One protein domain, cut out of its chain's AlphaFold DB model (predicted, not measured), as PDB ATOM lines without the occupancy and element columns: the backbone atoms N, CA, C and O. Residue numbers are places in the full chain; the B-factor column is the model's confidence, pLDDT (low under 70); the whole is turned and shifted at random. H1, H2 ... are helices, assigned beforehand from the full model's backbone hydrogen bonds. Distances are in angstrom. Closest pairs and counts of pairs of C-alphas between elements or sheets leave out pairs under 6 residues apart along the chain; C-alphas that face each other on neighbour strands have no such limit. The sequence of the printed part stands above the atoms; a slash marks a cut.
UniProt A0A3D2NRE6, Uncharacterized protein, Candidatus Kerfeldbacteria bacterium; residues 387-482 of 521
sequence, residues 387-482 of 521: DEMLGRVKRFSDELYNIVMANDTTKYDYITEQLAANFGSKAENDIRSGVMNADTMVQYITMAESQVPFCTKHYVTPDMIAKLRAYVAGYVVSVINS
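This is residues 387 to 482 of the 521 residues of an uncharacterized protein of Candidatus Kerfeldbacteria bacterium (UniProt A0A3D2NRE6). The linked end of a helical hairpin, H1 and H2, packs across the long helix H5, and the short helices H3 and H4 also pack on H5. The 96 printed residues include five named helices, H1 to H5 in chain order, and no named strand. The class is all helix; the whole is compact, with a radius of gyration of the C-alphas of 12.4 A and spans of 31 by 31 by 23 A.

H1, residues 387 to 406, touches H2, residues 409 to 423, as a hairpin at a shallow tilt of 21 degrees; closest C-alphas, Ile 403 and Lys 411, 7.2 A. H3 is residues 426 to 432, H4 438 to 446. The hub H5, residues 462 to 481, touches H4 at a steep tilt of 51 degrees; closest C-alphas, Ala 438 and Ala 473, 5.0 A. O i to N i+4 pairs are within hydrogen-bond range throughout H3, H4 and H5, in 15 of 16 in H1 and 9 of 11 in H2.

H1 begins at C-alpha 387 (39.549, -5.064, 49.342) and spans 28.9 A; H5 spans 28.4 A, ending at C-alpha 481 (20.784, 17.317, 28.938).

The printed part has no cut; the link from H4 to H5 is long. The pLDDT is under 70 in 37 residues, among them 446 to 460.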
ATOM      1  N   ASP A 387      38.942  -4.295  50.438       64.06
ATOM      2  CA  ASP A 387      39.549  -5.064  49.342       64.06
ATOM      3  C   ASP A 387      38.560  -5.276  48.185       64.06
ATOM      4  O   ASP A 387      38.923  -5.255  47.002       64.06
ATOM      5  N   GLU A 388      37.274  -5.453  48.503       69.62
ATOM      6  CA  GLU A 388      36.218  -5.552  47.496       69.62
ATOM      7  C   GLU A 388      35.920  -4.211  46.817       69.62
ATOM      8  O   GLU A 388      35.602  -4.177  45.622       69.62
ATOM      9  N   MET A 389      36.012  -3.098  47.545       64.56
ATOM     10  CA  MET A 389      35.866  -1.752  46.992       64.56
ATOM     11  C   MET A 389      37.038  -1.414  46.062       64.56
ATOM     12  O   MET A 389      36.812  -1.087  44.897       64.56
ATOM     13  N   LEU A 390      38.280  -1.600  46.512       65.12
ATOM     14  CA  LEU A 390      39.494  -1.406  45.708       65.12
ATOM     15  C   LEU A 390      39.477  -2.272  44.443       65.12
ATOM     16  O   LEU A 390      39.753  -1.794  43.338       65.12
ATOM     17  N   GLY A 391      39.061  -3.534  44.572       68.31
ATOM     18  CA  GLY A 391      38.897  -4.438  43.437       68.31
ATOM     19  C   GLY A 391      37.802  -4.015  42.449       68.31
ATOM     20  O   GLY A 391      37.881  -4.375  41.270       68.31
ATOM     21  N   ARG A 392      36.773  -3.279  42.888       68.12
ATOM     22  CA  ARG A 392      35.734  -2.704  42.013       68.12
ATOM     23  C   ARG A 392      36.229  -1.453  41.300       68.12
ATOM     24  O   ARG A 392      36.067  -1.370  40.085       68.12
ATOM     25  N   VAL A 393      36.889  -0.535  42.006       67.50
ATOM     26  CA  VAL A 393      37.371   0.701  41.376       67.50
ATOM     27  C   VAL A 393      38.474   0.416  40.359       67.50
ATOM     28  O   VAL A 393      38.447   0.970  39.263       67.50
ATOM     29  N   LYS A 394      39.386  -0.519  40.650       71.56
ATOM     30  CA  LYS A 394      40.418  -0.922  39.688       71.56
ATOM     31  C   LYS A 394      39.817  -1.462  38.386       71.56
ATOM     32  O   LYS A 394      40.215  -1.036  37.307       71.56
ATOM     33  N   ARG A 395      38.807  -2.337  38.486       75.75
ATOM     34  CA  ARG A 395      38.072  -2.858  37.320       75.75
ATOM     35  C   ARG A 395      37.376  -1.747  36.542       75.75
ATOM     36  O   ARG A 395      37.505  -1.690  35.325       75.75
ATOM     37  N   PHE A 396      36.704  -0.837  37.244       77.69
ATOM     38  CA  PHE A 396      36.050   0.298  36.604       77.69
ATOM     39  C   PHE A 396      37.058   1.208  35.882       77.69
ATOM     40  O   PHE A 396      36.789   1.657  34.773       77.69
ATOM     41  N   SER A 397      38.243   1.424  36.455       73.81
ATOM     42  CA  SER A 397      39.311   2.212  35.833       73.81
ATOM     43  C   SER A 397      39.846   1.582  34.540       73.81
ATOM     44  O   SER A 397      40.054   2.292  33.556       73.81
ATOM     45  N   ASP A 398      40.057   0.264  34.528       79.06
ATOM     46  CA  ASP A 398      40.516  -0.473  33.343       79.06
ATOM     47  C   ASP A 398      39.455  -0.447  32.228       79.06
ATOM     48  O   ASP A 398      39.757  -0.267  31.046       79.06
ATOM     49  N   GLU A 399      38.183  -0.596  32.596       81.56
ATOM     50  CA  GLU A 399      37.066  -0.546  31.654       81.56
ATOM     51  C   GLU A 399      36.832   0.859  31.102       81.56
ATOM     52  O   GLU A 399      36.647   1.011  29.893       81.56
ATOM     53  N   LEU A 400      36.905   1.889  31.949       82.00
ATOM     54  CA  LEU A 400      36.797   3.285  31.535       82.00
ATOM     55  C   LEU A 400      37.875   3.635  30.504       82.00
ATOM     56  O   LEU A 400      37.573   4.278  29.502       82.00
ATOM     57  N   TYR A 401      39.108   3.160  30.696       83.94
ATOM     58  CA  TYR A 401      40.164   3.338  29.704       83.94
ATOM     59  C   TYR A 401      39.798   2.742  28.347       83.94
ATOM     60  O   TYR A 401      39.878   3.436  27.331       83.94
ATOM     61  N   ASN A 402      39.347   1.488  28.323       85.19
ATOM     62  CA  ASN A 402      38.961   0.817  27.082       85.19
ATOM     63  C   ASN A 402      37.802   1.538  26.379       85.19
ATOM     64  O   ASN A 402      37.843   1.736  25.166       85.19
ATOM     65  N   ILE A 403      36.803   1.982  27.144       84.25
ATOM     66  CA  ILE A 403      35.647   2.732  26.643       84.25
ATOM     67  C   ILE A 403      36.086   4.069  26.030       84.25
ATOM     68  O   ILE A 403      35.682   4.403  24.914       84.25
ATOM     69  N   VAL A 404      36.946   4.818  26.727       84.81
ATOM     70  CA  VAL A 404      37.452   6.122  26.273       84.81
ATOM     71  C   VAL A 404      38.323   5.969  25.028       84.81
ATOM     72  O   VAL A 404      38.173   6.736  24.079       84.81
ATOM     73  N   MET A 405      39.214   4.974  24.990       84.06
ATOM     74  CA  MET A 405      40.068   4.729  23.822       84.06
ATOM     75  C   MET A 405      39.267   4.262  22.601       84.06
ATOM     76  O   MET A 405      39.642   4.585  21.474       84.06
ATOM     77  N   ALA A 406      38.157   3.552  22.817       86.62
ATOM     78  CA  ALA A 406      37.209   3.181  21.769       86.62
ATOM     79  C   ALA A 406      36.223   4.309  21.400       86.62
ATOM     80  O   ALA A 406      35.519   4.187  20.399       86.62
ATOM     81  N   ASN A 407      36.173   5.395  22.184       83.31
ATOM     82  CA  ASN A 407      35.167   6.457  22.100       83.31
ATOM     83  C   ASN A 407      33.719   5.915  22.089       83.31
ATOM     84  O   ASN A 407      32.870   6.381  21.329       83.31
ATOM     85  N   ASP A 408      33.444   4.898  22.913       84.38
ATOM     86  CA  ASP A 408      32.143   4.223  22.952       84.38
ATOM     87  C   ASP A 408      31.137   5.011  23.806       84.38
ATOM     88  O   ASP A 408      31.084   4.894  25.033       84.38
ATOM     89  N   THR A 409      30.332   5.849  23.154       82.19
ATOM     90  CA  THR A 409      29.313   6.679  23.819       82.19
ATOM     91  C   THR A 409      28.097   5.876  24.282       82.19
ATOM     92  O   THR A 409      27.323   6.369  25.096       82.19
ATOM     93  N   THR A 410      27.927   4.624  23.831       81.81
ATOM     94  CA  THR A 410      26.821   3.755  24.282       81.81
ATOM     95  C   THR A 410      26.982   3.310  25.738       81.81
ATOM     96  O   THR A 410      26.064   2.759  26.338       81.81
ATOM     97  N   LYS A 411      28.156   3.566  26.326       82.19
ATOM     98  CA  LYS A 411      28.510   3.220  27.704       82.19
ATOM     99  C   LYS A 411      28.366   4.374  28.695       82.19
ATOM    100  O   LYS A 411      28.783   4.225  29.840       82.19
ATOM    101  N   TYR A 412      27.757   5.495  28.311       80.38
ATOM    102  CA  TYR A 412      27.509   6.596  29.248       80.38
ATOM    103  C   TYR A 412      26.646   6.175  30.442       80.38
ATOM    104  O   TYR A 412      27.030   6.461  31.574       80.38
ATOM    105  N   ASP A 413      25.571   5.414  30.223       73.31
ATOM    106  CA  ASP A 413      24.729   4.913  31.321       73.31
ATOM    107  C   ASP A 413      25.510   3.991  32.262       73.31
ATOM    108  O   ASP A 413      25.419   4.116  33.481       73.31
ATOM    109  N   TYR A 414      26.363   3.131  31.697       78.25
ATOM    110  CA  TYR A 414      27.256   2.273  32.474       78.25
ATOM    111  C   TYR A 414      28.187   3.096  33.376       78.25
ATOM    112  O   TYR A 414      28.350   2.789  34.555       78.25
ATOM    113  N   ILE A 415      28.763   4.180  32.854       72.69
ATOM    114  CA  ILE A 415      29.623   5.084  33.627       72.69
ATOM    115  C   ILE A 415      28.826   5.780  34.733       72.69
ATOM    116  O   ILE A 415      29.310   5.866  35.862       72.69
ATOM    117  N   THR A 416      27.604   6.235  34.453       70.94
ATOM    118  CA  THR A 416      26.725   6.827  35.471       70.94
ATOM    119  C   THR A 416      26.401   5.832  36.582       70.94
ATOM    120  O   THR A 416      26.495   6.186  37.757       70.94
ATOM    121  N   GLU A 417      26.075   4.586  36.241       73.88
ATOM    122  CA  GLU A 417      25.805   3.521  37.211       73.88
ATOM    123  C   GLU A 417      27.027   3.219  38.080       73.88
ATOM    124  O   GLU A 417      26.905   3.141  39.302       73.88
ATOM    125  N   GLN A 418      28.215   3.106  37.481       73.19
ATOM    126  CA  GLN A 418      29.446   2.844  38.226       73.19
ATOM    127  C   GLN A 418      29.860   4.030  39.103       73.19
ATOM    128  O   GLN A 418      30.316   3.834  40.231       73.19
ATOM    129  N   LEU A 419      29.671   5.269  38.647       68.25
ATOM    130  CA  LEU A 419      29.914   6.449  39.477       68.25
ATOM    131  C   LEU A 419      28.922   6.525  40.637       68.25
ATOM    132  O   LEU A 419      29.327   6.806  41.760       68.25
ATOM    133  N   ALA A 420      27.648   6.212  40.405       66.50
ATOM    134  CA  ALA A 420      26.648   6.158  41.464       66.50
ATOM    135  C   ALA A 420      26.922   5.026  42.466       66.50
ATOM    136  O   ALA A 420      26.740   5.214  43.667       66.50
ATOM    137  N   ALA A 421      27.397   3.869  41.999       65.25
ATOM    138  CA  ALA A 421      27.746   2.738  42.854       65.25
ATOM    139  C   ALA A 421      28.978   3.017  43.732       65.25
ATOM    140  O   ALA A 421      29.020   2.570  44.875       65.25
ATOM    141  N   ASN A 422      29.961   3.763  43.215       63.84
ATOM    142  CA  ASN A 422      31.212   4.043  43.926       63.84
ATOM    143  C   ASN A 422      31.183   5.357  44.735       63.84
ATOM    144  O   ASN A 422      31.827   5.440  45.776       63.84
ATOM    145  N   PHE A 423      30.432   6.373  44.293       59.28
ATOM    146  CA  PHE A 423      30.420   7.726  44.883       59.28
ATOM    147  C   PHE A 423      29.022   8.207  45.308       59.28
ATOM    148  O   PHE A 423      28.859   9.343  45.765       59.28
ATOM    149  N   GLY A 424      27.998   7.361  45.168       62.44
ATOM    150  CA  GLY A 424      26.606   7.724  45.416       62.44
ATOM    151  C   GLY A 424      26.043   8.694  44.371       62.44
ATOM    152  O   GLY A 424      26.701   9.091  43.411       62.44
ATOM    153  N   SER A 425      24.811   9.158  44.586       65.75
ATOM    154  CA  SER A 425      24.143  10.125  43.696       65.75
ATOM    155  C   SER A 425      24.784  11.522  43.691       65.75
ATOM    156  O   SER A 425      24.347  12.398  42.949       65.75
ATOM    157  N   LYS A 426      25.802  11.757  44.531       65.44
ATOM    158  CA  LYS A 426      26.466  13.054  44.680       65.44
ATOM    159  C   LYS A 426      27.199  13.471  43.406       65.44
ATOM    160  O   LYS A 426      27.050  14.610  42.991       65.44
ATOM    161  N   ALA A 427      27.912  12.551  42.754       66.06
ATOM    162  CA  ALA A 427      28.661  12.863  41.536       66.06
ATOM    163  C   ALA A 427      27.741  13.343  40.401       66.06
ATOM    164  O   ALA A 427      28.021  14.344  39.751       66.06
ATOM    165  N   GLU A 428      26.601  12.679  40.197       69.56
ATOM    166  CA  GLU A 428      25.635  13.090  39.175       69.56
ATOM    167  C   GLU A 428      24.968  14.430  39.516       69.56
ATOM    168  O   GLU A 428      24.817  15.283  38.641       69.56
ATOM    169  N   ASN A 429      24.610  14.644  40.786       70.62
ATOM    170  CA  ASN A 429      24.039  15.912  41.240       70.62
ATOM    171  C   ASN A 429      25.027  17.072  41.063       70.62
ATOM    172  O   ASN A 429      24.625  18.127  40.580       70.62
ATOM    173  N   ASP A 430      26.303  16.859  41.388       68.12
ATOM    174  CA  ASP A 430      27.361  17.861  41.241       68.12
ATOM    175  C   ASP A 430      27.627  18.183  39.757       68.12
ATOM    176  O   ASP A 430      27.901  19.336  39.416       68.12
ATOM    177  N   ILE A 431      27.496  17.199  38.855       73.94
ATOM    178  CA  ILE A 431      27.555  17.420  37.399       73.94
ATOM    179  C   ILE A 431      26.359  18.260  36.937       73.94
ATOM    180  O   ILE A 431      26.540  19.264  36.244       73.94
ATOM    181  N   ARG A 432      25.135  17.897  37.344       74.50
ATOM    182  CA  ARG A 432      23.907  18.624  36.970       74.50
ATOM    183  C   ARG A 432      23.877  20.049  37.517       74.50
ATOM    184  O   ARG A 432      23.385  20.947  36.841       74.50
ATOM    185  N   SER A 433      24.427  20.277  38.710       70.88
ATOM    186  CA  SER A 433      24.532  21.610  39.309       70.88
ATOM    187  C   SER A 433      25.708  22.432  38.766       70.88
ATOM    188  O   SER A 433      25.893  23.571  39.192       70.88
ATOM    189  N   GLY A 434      26.525  21.869  37.867       64.94
ATOM    190  CA  GLY A 434      27.706  22.522  37.297       64.94
ATOM    191  C   GLY A 434      28.878  22.681  38.272       64.94
ATOM    192  O   GLY A 434      29.845  23.371  37.952       64.94
ATOM    193  N   VAL A 435      28.806  22.054  39.450       67.81
ATOM    194  CA  VAL A 435      29.883  22.041  40.456       67.81
ATOM    195  C   VAL A 435      31.030  21.143  39.992       67.81
ATOM    196  O   VAL A 435      32.195  21.480  40.184       67.81
ATOM    197  N   MET A 436      30.707  20.028  39.334       68.00
ATOM    198  CA  MET A 436      31.668  19.119  38.718       68.00
ATOM    199  C   MET A 436      31.598  19.252  37.194       68.00
ATOM    200  O   MET A 436      30.725  18.686  36.542       68.00
ATOM    201  N   ASN A 437      32.523  20.022  36.619       76.44
ATOM    202  CA  ASN A 437      32.656  20.152  35.168       76.44
ATOM    203  C   ASN A 437      33.599  19.077  34.590       76.44
ATOM    204  O   ASN A 437      34.223  18.309  35.326       76.44
ATOM    205  N   ALA A 438      33.708  19.027  33.260       73.00
ATOM    206  CA  ALA A 438      34.520  18.027  32.573       73.00
ATOM    207  C   ALA A 438      36.000  18.060  32.992       73.00
ATOM    208  O   ALA A 438      36.598  17.004  33.172       73.00
ATOM    209  N   ASP A 439      36.581  19.241  33.212       73.06
ATOM    210  CA  ASP A 439      37.975  19.362  33.647       73.06
ATOM    211  C   ASP A 439      38.171  18.884  35.087       73.06
ATOM    212  O   ASP A 439      39.129  18.167  35.364       73.06
ATOM    213  N   THR A 440      37.243  19.204  35.989       70.88
ATOM    214  CA  THR A 440      37.254  18.700  37.368       70.88
ATOM    215  C   THR A 440      37.136  17.178  37.394       70.88
ATOM    216  O   THR A 440      37.870  16.511  38.115       70.88
ATOM    217  N   MET A 441      36.258  16.598  36.574       72.38
ATOM    218  CA  MET A 441      36.079  15.148  36.502       72.38
ATOM    219  C   MET A 441      37.297  14.443  35.884       72.38
ATOM    220  O   MET A 441      37.726  13.409  36.390       72.38
ATOM    221  N   VAL A 442      37.915  15.027  34.851       76.81
ATOM    222  CA  VAL A 442      39.195  14.546  34.301       76.81
ATOM    223  C   VAL A 442      40.293  14.610  35.360       76.81
ATOM    224  O   VAL A 442      41.048  13.651  35.486       76.81
ATOM    225  N   GLN A 443      40.369  15.686  36.149       71.94
ATOM    226  CA  GLN A 443      41.299  15.777  37.276       71.94
ATOM    227  C   GLN A 443      41.044  14.661  38.289       71.94
ATOM    228  O   GLN A 443      41.982  13.960  38.624       71.94
ATOM    229  N   TYR A 444      39.800  14.393  38.690       69.00
ATOM    230  CA  TYR A 444      39.496  13.270  39.589       69.00
ATOM    231  C   TYR A 444      39.921  11.904  39.030       69.00
ATOM    232  O   TYR A 444      40.406  11.066  39.782       69.00
ATOM    233  N   ILE A 445      39.767  11.675  37.723       70.38
ATOM    234  CA  ILE A 445      40.156  10.415  37.065       70.38
ATOM    235  C   ILE A 445      41.685  10.302  36.912       70.38
ATOM    236  O   ILE A 445      42.224   9.199  36.893       70.38
ATOM    237  N   THR A 446      42.385  11.434  36.778       66.81
ATOM    238  CA  THR A 446      43.834  11.496  36.500       66.81
ATOM    239  C   THR A 446      44.692  11.887  37.704       66.81
ATOM    240  O   THR A 446      45.919  11.870  37.602       66.81
ATOM    241  N   MET A 447      44.083  12.223  38.842       58.12
ATOM    242  CA  MET A 447      44.777  12.429  40.110       58.12
ATOM    243  C   MET A 447      45.468  11.125  40.512       58.12
ATOM    244  O   MET A 447      44.877  10.055  40.425       58.12
ATOM    245  N   ALA A 448      46.745  11.239  40.890       45.03
ATOM    246  CA  ALA A 448      47.647  10.123  41.162       45.03
ATOM    247  C   ALA A 448      47.023   9.045  42.069       45.03
ATOM    248  O   ALA A 448      46.227   9.369  42.952       45.03
ATOM    249  N   GLU A 449      47.457   7.787  41.882       47.81
ATOM    250  CA  GLU A 449      46.988   6.578  42.596       47.81
ATOM    251  C   GLU A 449      46.914   6.738  44.135       47.81
ATOM    252  O   GLU A 449      46.218   5.971  44.792       47.81
ATOM    253  N   SER A 450      47.596   7.735  44.714       42.53
ATOM    254  CA  SER A 450      47.631   8.041  46.148       42.53
ATOM    255  C   SER A 450      46.480   8.910  46.683       42.53
ATOM    256  O   SER A 450      46.357   9.044  47.898       42.53
ATOM    257  N   GLN A 451      45.647   9.529  45.833       41.59
ATOM    258  CA  GLN A 451      44.584  10.454  46.283       41.59
ATOM    259  C   GLN A 451      43.170  10.086  45.818       41.59
ATOM    260  O   GLN A 451      42.197  10.517  46.438       41.59
ATOM    261  N   VAL A 452      43.029   9.297  44.752       48.56
ATOM    262  CA  VAL A 452      41.731   8.857  44.227       48.56
ATOM    263  C   VAL A 452      41.884   7.419  43.717       48.56
ATOM    264  O   VAL A 452      42.897   7.114  43.094       48.56
ATOM    265  N   PRO A 453      40.907   6.517  43.927       49.12
ATOM    266  CA  PRO A 453      41.058   5.100  43.576       49.12
ATOM    267  C   PRO A 453      41.078   4.802  42.058       49.12
ATOM    268  O   PRO A 453      41.120   3.636  41.663       49.12
ATOM    269  N   PHE A 454      41.063   5.826  41.197       55.41
ATOM    270  CA  PHE A 454      41.172   5.680  39.746       55.41
ATOM    271  C   PHE A 454      42.630   5.539  39.317       55.41
ATOM    272  O   PHE A 454      43.484   6.365  39.619       55.41
ATOM    273  N   CYS A 455      42.928   4.450  38.617       53.59
ATOM    274  CA  CYS A 455      44.284   4.085  38.259       53.59
ATOM    275  C   CYS A 455      44.767   4.968  37.098       53.59
ATOM    276  O   CYS A 455      44.331   4.834  35.953       53.59
ATOM    277  N   THR A 456      45.716   5.858  37.388       52.97
ATOM    278  CA  THR A 456      46.326   6.785  36.419       52.97
ATOM    279  C   THR A 456      47.222   6.103  35.386       52.97
ATOM    280  O   THR A 456      47.645   6.743  34.420       52.97
ATOM    281  N   LYS A 457      47.488   4.797  35.543       59.19
ATOM    282  CA  LYS A 457      48.412   4.018  34.700       59.19
ATOM    283  C   LYS A 457      48.080   4.033  33.215       59.19
ATOM    284  O   LYS A 457      48.970   3.795  32.405       59.19
ATOM    285  N   HIS A 458      46.837   4.324  32.845       64.12
ATOM    286  CA  HIS A 458      46.410   4.221  31.455       64.12
ATOM    287  C   HIS A 458      46.487   5.533  30.660       64.12
ATOM    288  O   HIS A 458      46.593   5.498  29.435       64.12
ATOM    289  N   TYR A 459      46.493   6.697  31.317       69.12
ATOM    290  CA  TYR A 459      46.447   8.011  30.654       69.12
ATOM    291  C   TYR A 459      47.798   8.738  30.711       69.12
ATOM    292  O   TYR A 459      47.914   9.842  31.231       69.12
ATOM    293  N   VAL A 460      48.838   8.104  30.165       65.12
ATOM    294  CA  VAL A 460      50.241   8.555  30.301       65.12
ATOM    295  C   VAL A 460      50.642   9.600  29.250       65.12
ATOM    296  O   VAL A 460      51.610  10.336  29.427       65.12
ATOM    297  N   THR A 461      49.910   9.680  28.134       71.38
ATOM    298  CA  THR A 461      50.243  10.584  27.019       71.38
ATOM    299  C   THR A 461      49.261  11.754  26.905       71.38
ATOM    300  O   THR A 461      48.072  11.585  27.190       71.38
ATOM    301  N   PRO A 462      49.703  12.929  26.410       71.69
ATOM    302  CA  PRO A 462      48.812  14.064  26.165       71.69
ATOM    303  C   PRO A 462      47.637  13.744  25.226       71.69
ATOM    304  O   PRO A 462      46.548  14.277  25.418       71.69
ATOM    305  N   ASP A 463      47.827  12.852  24.247       78.06
ATOM    306  CA  ASP A 463      46.763  12.398  23.335       78.06
ATOM    307  C   ASP A 463      45.689  11.578  24.067       78.06
ATOM    308  O   ASP A 463      44.491  11.788  23.875       78.06
ATOM    309  N   MET A 464      46.100  10.686  24.971       76.12
ATOM    310  CA  MET A 464      45.170   9.899  25.787       76.12
ATOM    311  C   MET A 464      44.380  10.781  26.759       76.12
ATOM    312  O   MET A 464      43.180  10.575  26.930       76.12
ATOM    313  N   ILE A 465      45.025  11.792  27.350       77.62
ATOM    314  CA  ILE A 465      44.358  12.781  28.210       77.62
ATOM    315  C   ILE A 465      43.385  13.641  27.390       77.62
ATOM    316  O   ILE A 465      42.285  13.934  27.853       77.62
ATOM    317  N   ALA A 466      43.740  14.013  26.157       78.12
ATOM    318  CA  ALA A 466      42.842  14.744  25.267       78.12
ATOM    319  C   ALA A 466      41.601  13.916  24.893       78.12
ATOM    320  O   ALA A 466      40.487  14.440  24.930       78.12
ATOM    321  N   LYS A 467      41.771  12.617  24.607       81.38
ATOM    322  CA  LYS A 467      40.660  11.678  24.371       81.38
ATOM    323  C   LYS A 467      39.768  11.522  25.596       81.38
ATOM    324  O   LYS A 467      38.550  11.595  25.467       81.38
ATOM    325  N   LEU A 468      40.362  11.392  26.783       83.69
ATOM    326  CA  LEU A 468      39.623  11.373  28.044       83.69
ATOM    327  C   LEU A 468      38.820  12.657  28.242       83.69
ATOM    328  O   LEU A 468      37.628  12.589  28.519       83.69
ATOM    329  N   ARG A 469      39.437  13.826  28.042       82.12
ATOM    330  CA  ARG A 469      38.756  15.118  28.173       82.12
ATOM    331  C   ARG A 469      37.599  15.259  27.185       82.12
ATOM    332  O   ARG A 469      36.527  15.701  27.584       82.12
ATOM    333  N   ALA A 470      37.788  14.865  25.926       81.00
ATOM    334  CA  ALA A 470      36.731  14.902  24.917       81.00
ATOM    335  C   ALA A 470      35.563  13.970  25.278       81.00
ATOM    336  O   ALA A 470      34.403  14.377  25.211       81.00
ATOM    337  N   TYR A 471      35.873  12.752  25.722       84.25
ATOM    338  CA  TYR A 471      34.876  11.769  26.132       84.25
ATOM    339  C   TYR A 471      34.098  12.227  27.375       84.25
ATOM    340  O   TYR A 471      32.869  12.232  27.379       84.25
ATOM    341  N   VAL A 472      34.800  12.694  28.413       83.06
ATOM    342  CA  VAL A 472      34.192  13.209  29.651       83.06
ATOM    343  C   VAL A 472      33.358  14.461  29.380       83.06
ATOM    344  O   VAL A 472      32.283  14.606  29.953       83.06
ATOM    345  N   ALA A 473      33.789  15.348  28.478       81.00
ATOM    346  CA  ALA A 473      32.980  16.492  28.064       81.00
ATOM    347  C   ALA A 473      31.664  16.051  27.403       81.00
ATOM    348  O   ALA A 473      30.605  16.580  27.739       81.00
ATOM    349  N   GLY A 474      31.712  15.047  26.520       81.50
ATOM    350  CA  GLY A 474      30.516  14.450  25.921       81.50
ATOM    351  C   GLY A 474      29.587  13.816  26.961       81.50
ATOM    352  O   GLY A 474      28.378  14.038  26.924       81.50
ATOM    353  N   TYR A 475      30.156  13.099  27.929       82.12
ATOM    354  CA  TYR A 475      29.419  12.516  29.049       82.12
ATOM    355  C   TYR A 475      28.731  13.582  29.917       82.12
ATOM    356  O   TYR A 475      27.532  13.492  30.164       82.12
ATOM    357  N   VAL A 476      29.452  14.628  30.335       80.19
ATOM    358  CA  VAL A 476      28.903  15.726  31.153       80.19
ATOM    359  C   VAL A 476      27.736  16.410  30.439       80.19
ATOM    360  O   VAL A 476      26.692  16.637  31.048       80.19
ATOM    361  N   VAL A 477      27.871  16.676  29.138       81.69
ATOM    362  CA  VAL A 477      26.783  17.237  28.323       81.69
ATOM    363  C   VAL A 477      25.586  16.283  28.258       81.69
ATOM    364  O   VAL A 477      24.449  16.731  28.399       81.69
ATOM    365  N   SER A 478      25.822  14.977  28.100       81.75
ATOM    366  CA  SER A 478      24.766  13.956  28.119       81.75
ATOM    367  C   SER A 478      24.010  13.946  29.448       81.75
ATOM    368  O   SER A 478      22.783  13.942  29.462       81.75
ATOM    369  N   VAL A 479      24.720  14.004  30.579       77.12
ATOM    370  CA  VAL A 479      24.100  14.029  31.911       77.12
ATOM    371  C   VAL A 479      23.286  15.305  32.112       77.12
ATOM    372  O   VAL A 479      22.134  15.212  32.533       77.12
ATOM    373  N   ILE A 480      23.837  16.477  31.776       79.12
ATOM    374  CA  ILE A 480      23.147  17.772  31.911       79.12
ATOM    375  C   ILE A 480      21.869  17.808  31.070       79.12
ATOM    376  O   ILE A 480      20.837  18.281  31.541       79.12
ATOM    377  N   ASN A 481      21.929  17.298  29.840       81.25
ATOM    378  CA  ASN A 481      20.784  17.317  28.938       81.25
ATOM    379  C   ASN A 481      19.755  16.235  29.277       81.25
ATOM    380  O   ASN A 481      18.567  16.449  29.033       81.25
ATOM    381  N   SER A 482      20.181  15.114  29.865       81.00
ATOM    382  CA  SER A 482      19.286  14.005  30.182       81.00
ATOM    383  C   SER A 482      18.196  14.390  31.181       81.00
ATOM    384  O   SER A 482      18.442  15.082  32.171       81.00
TER     385      SER A 482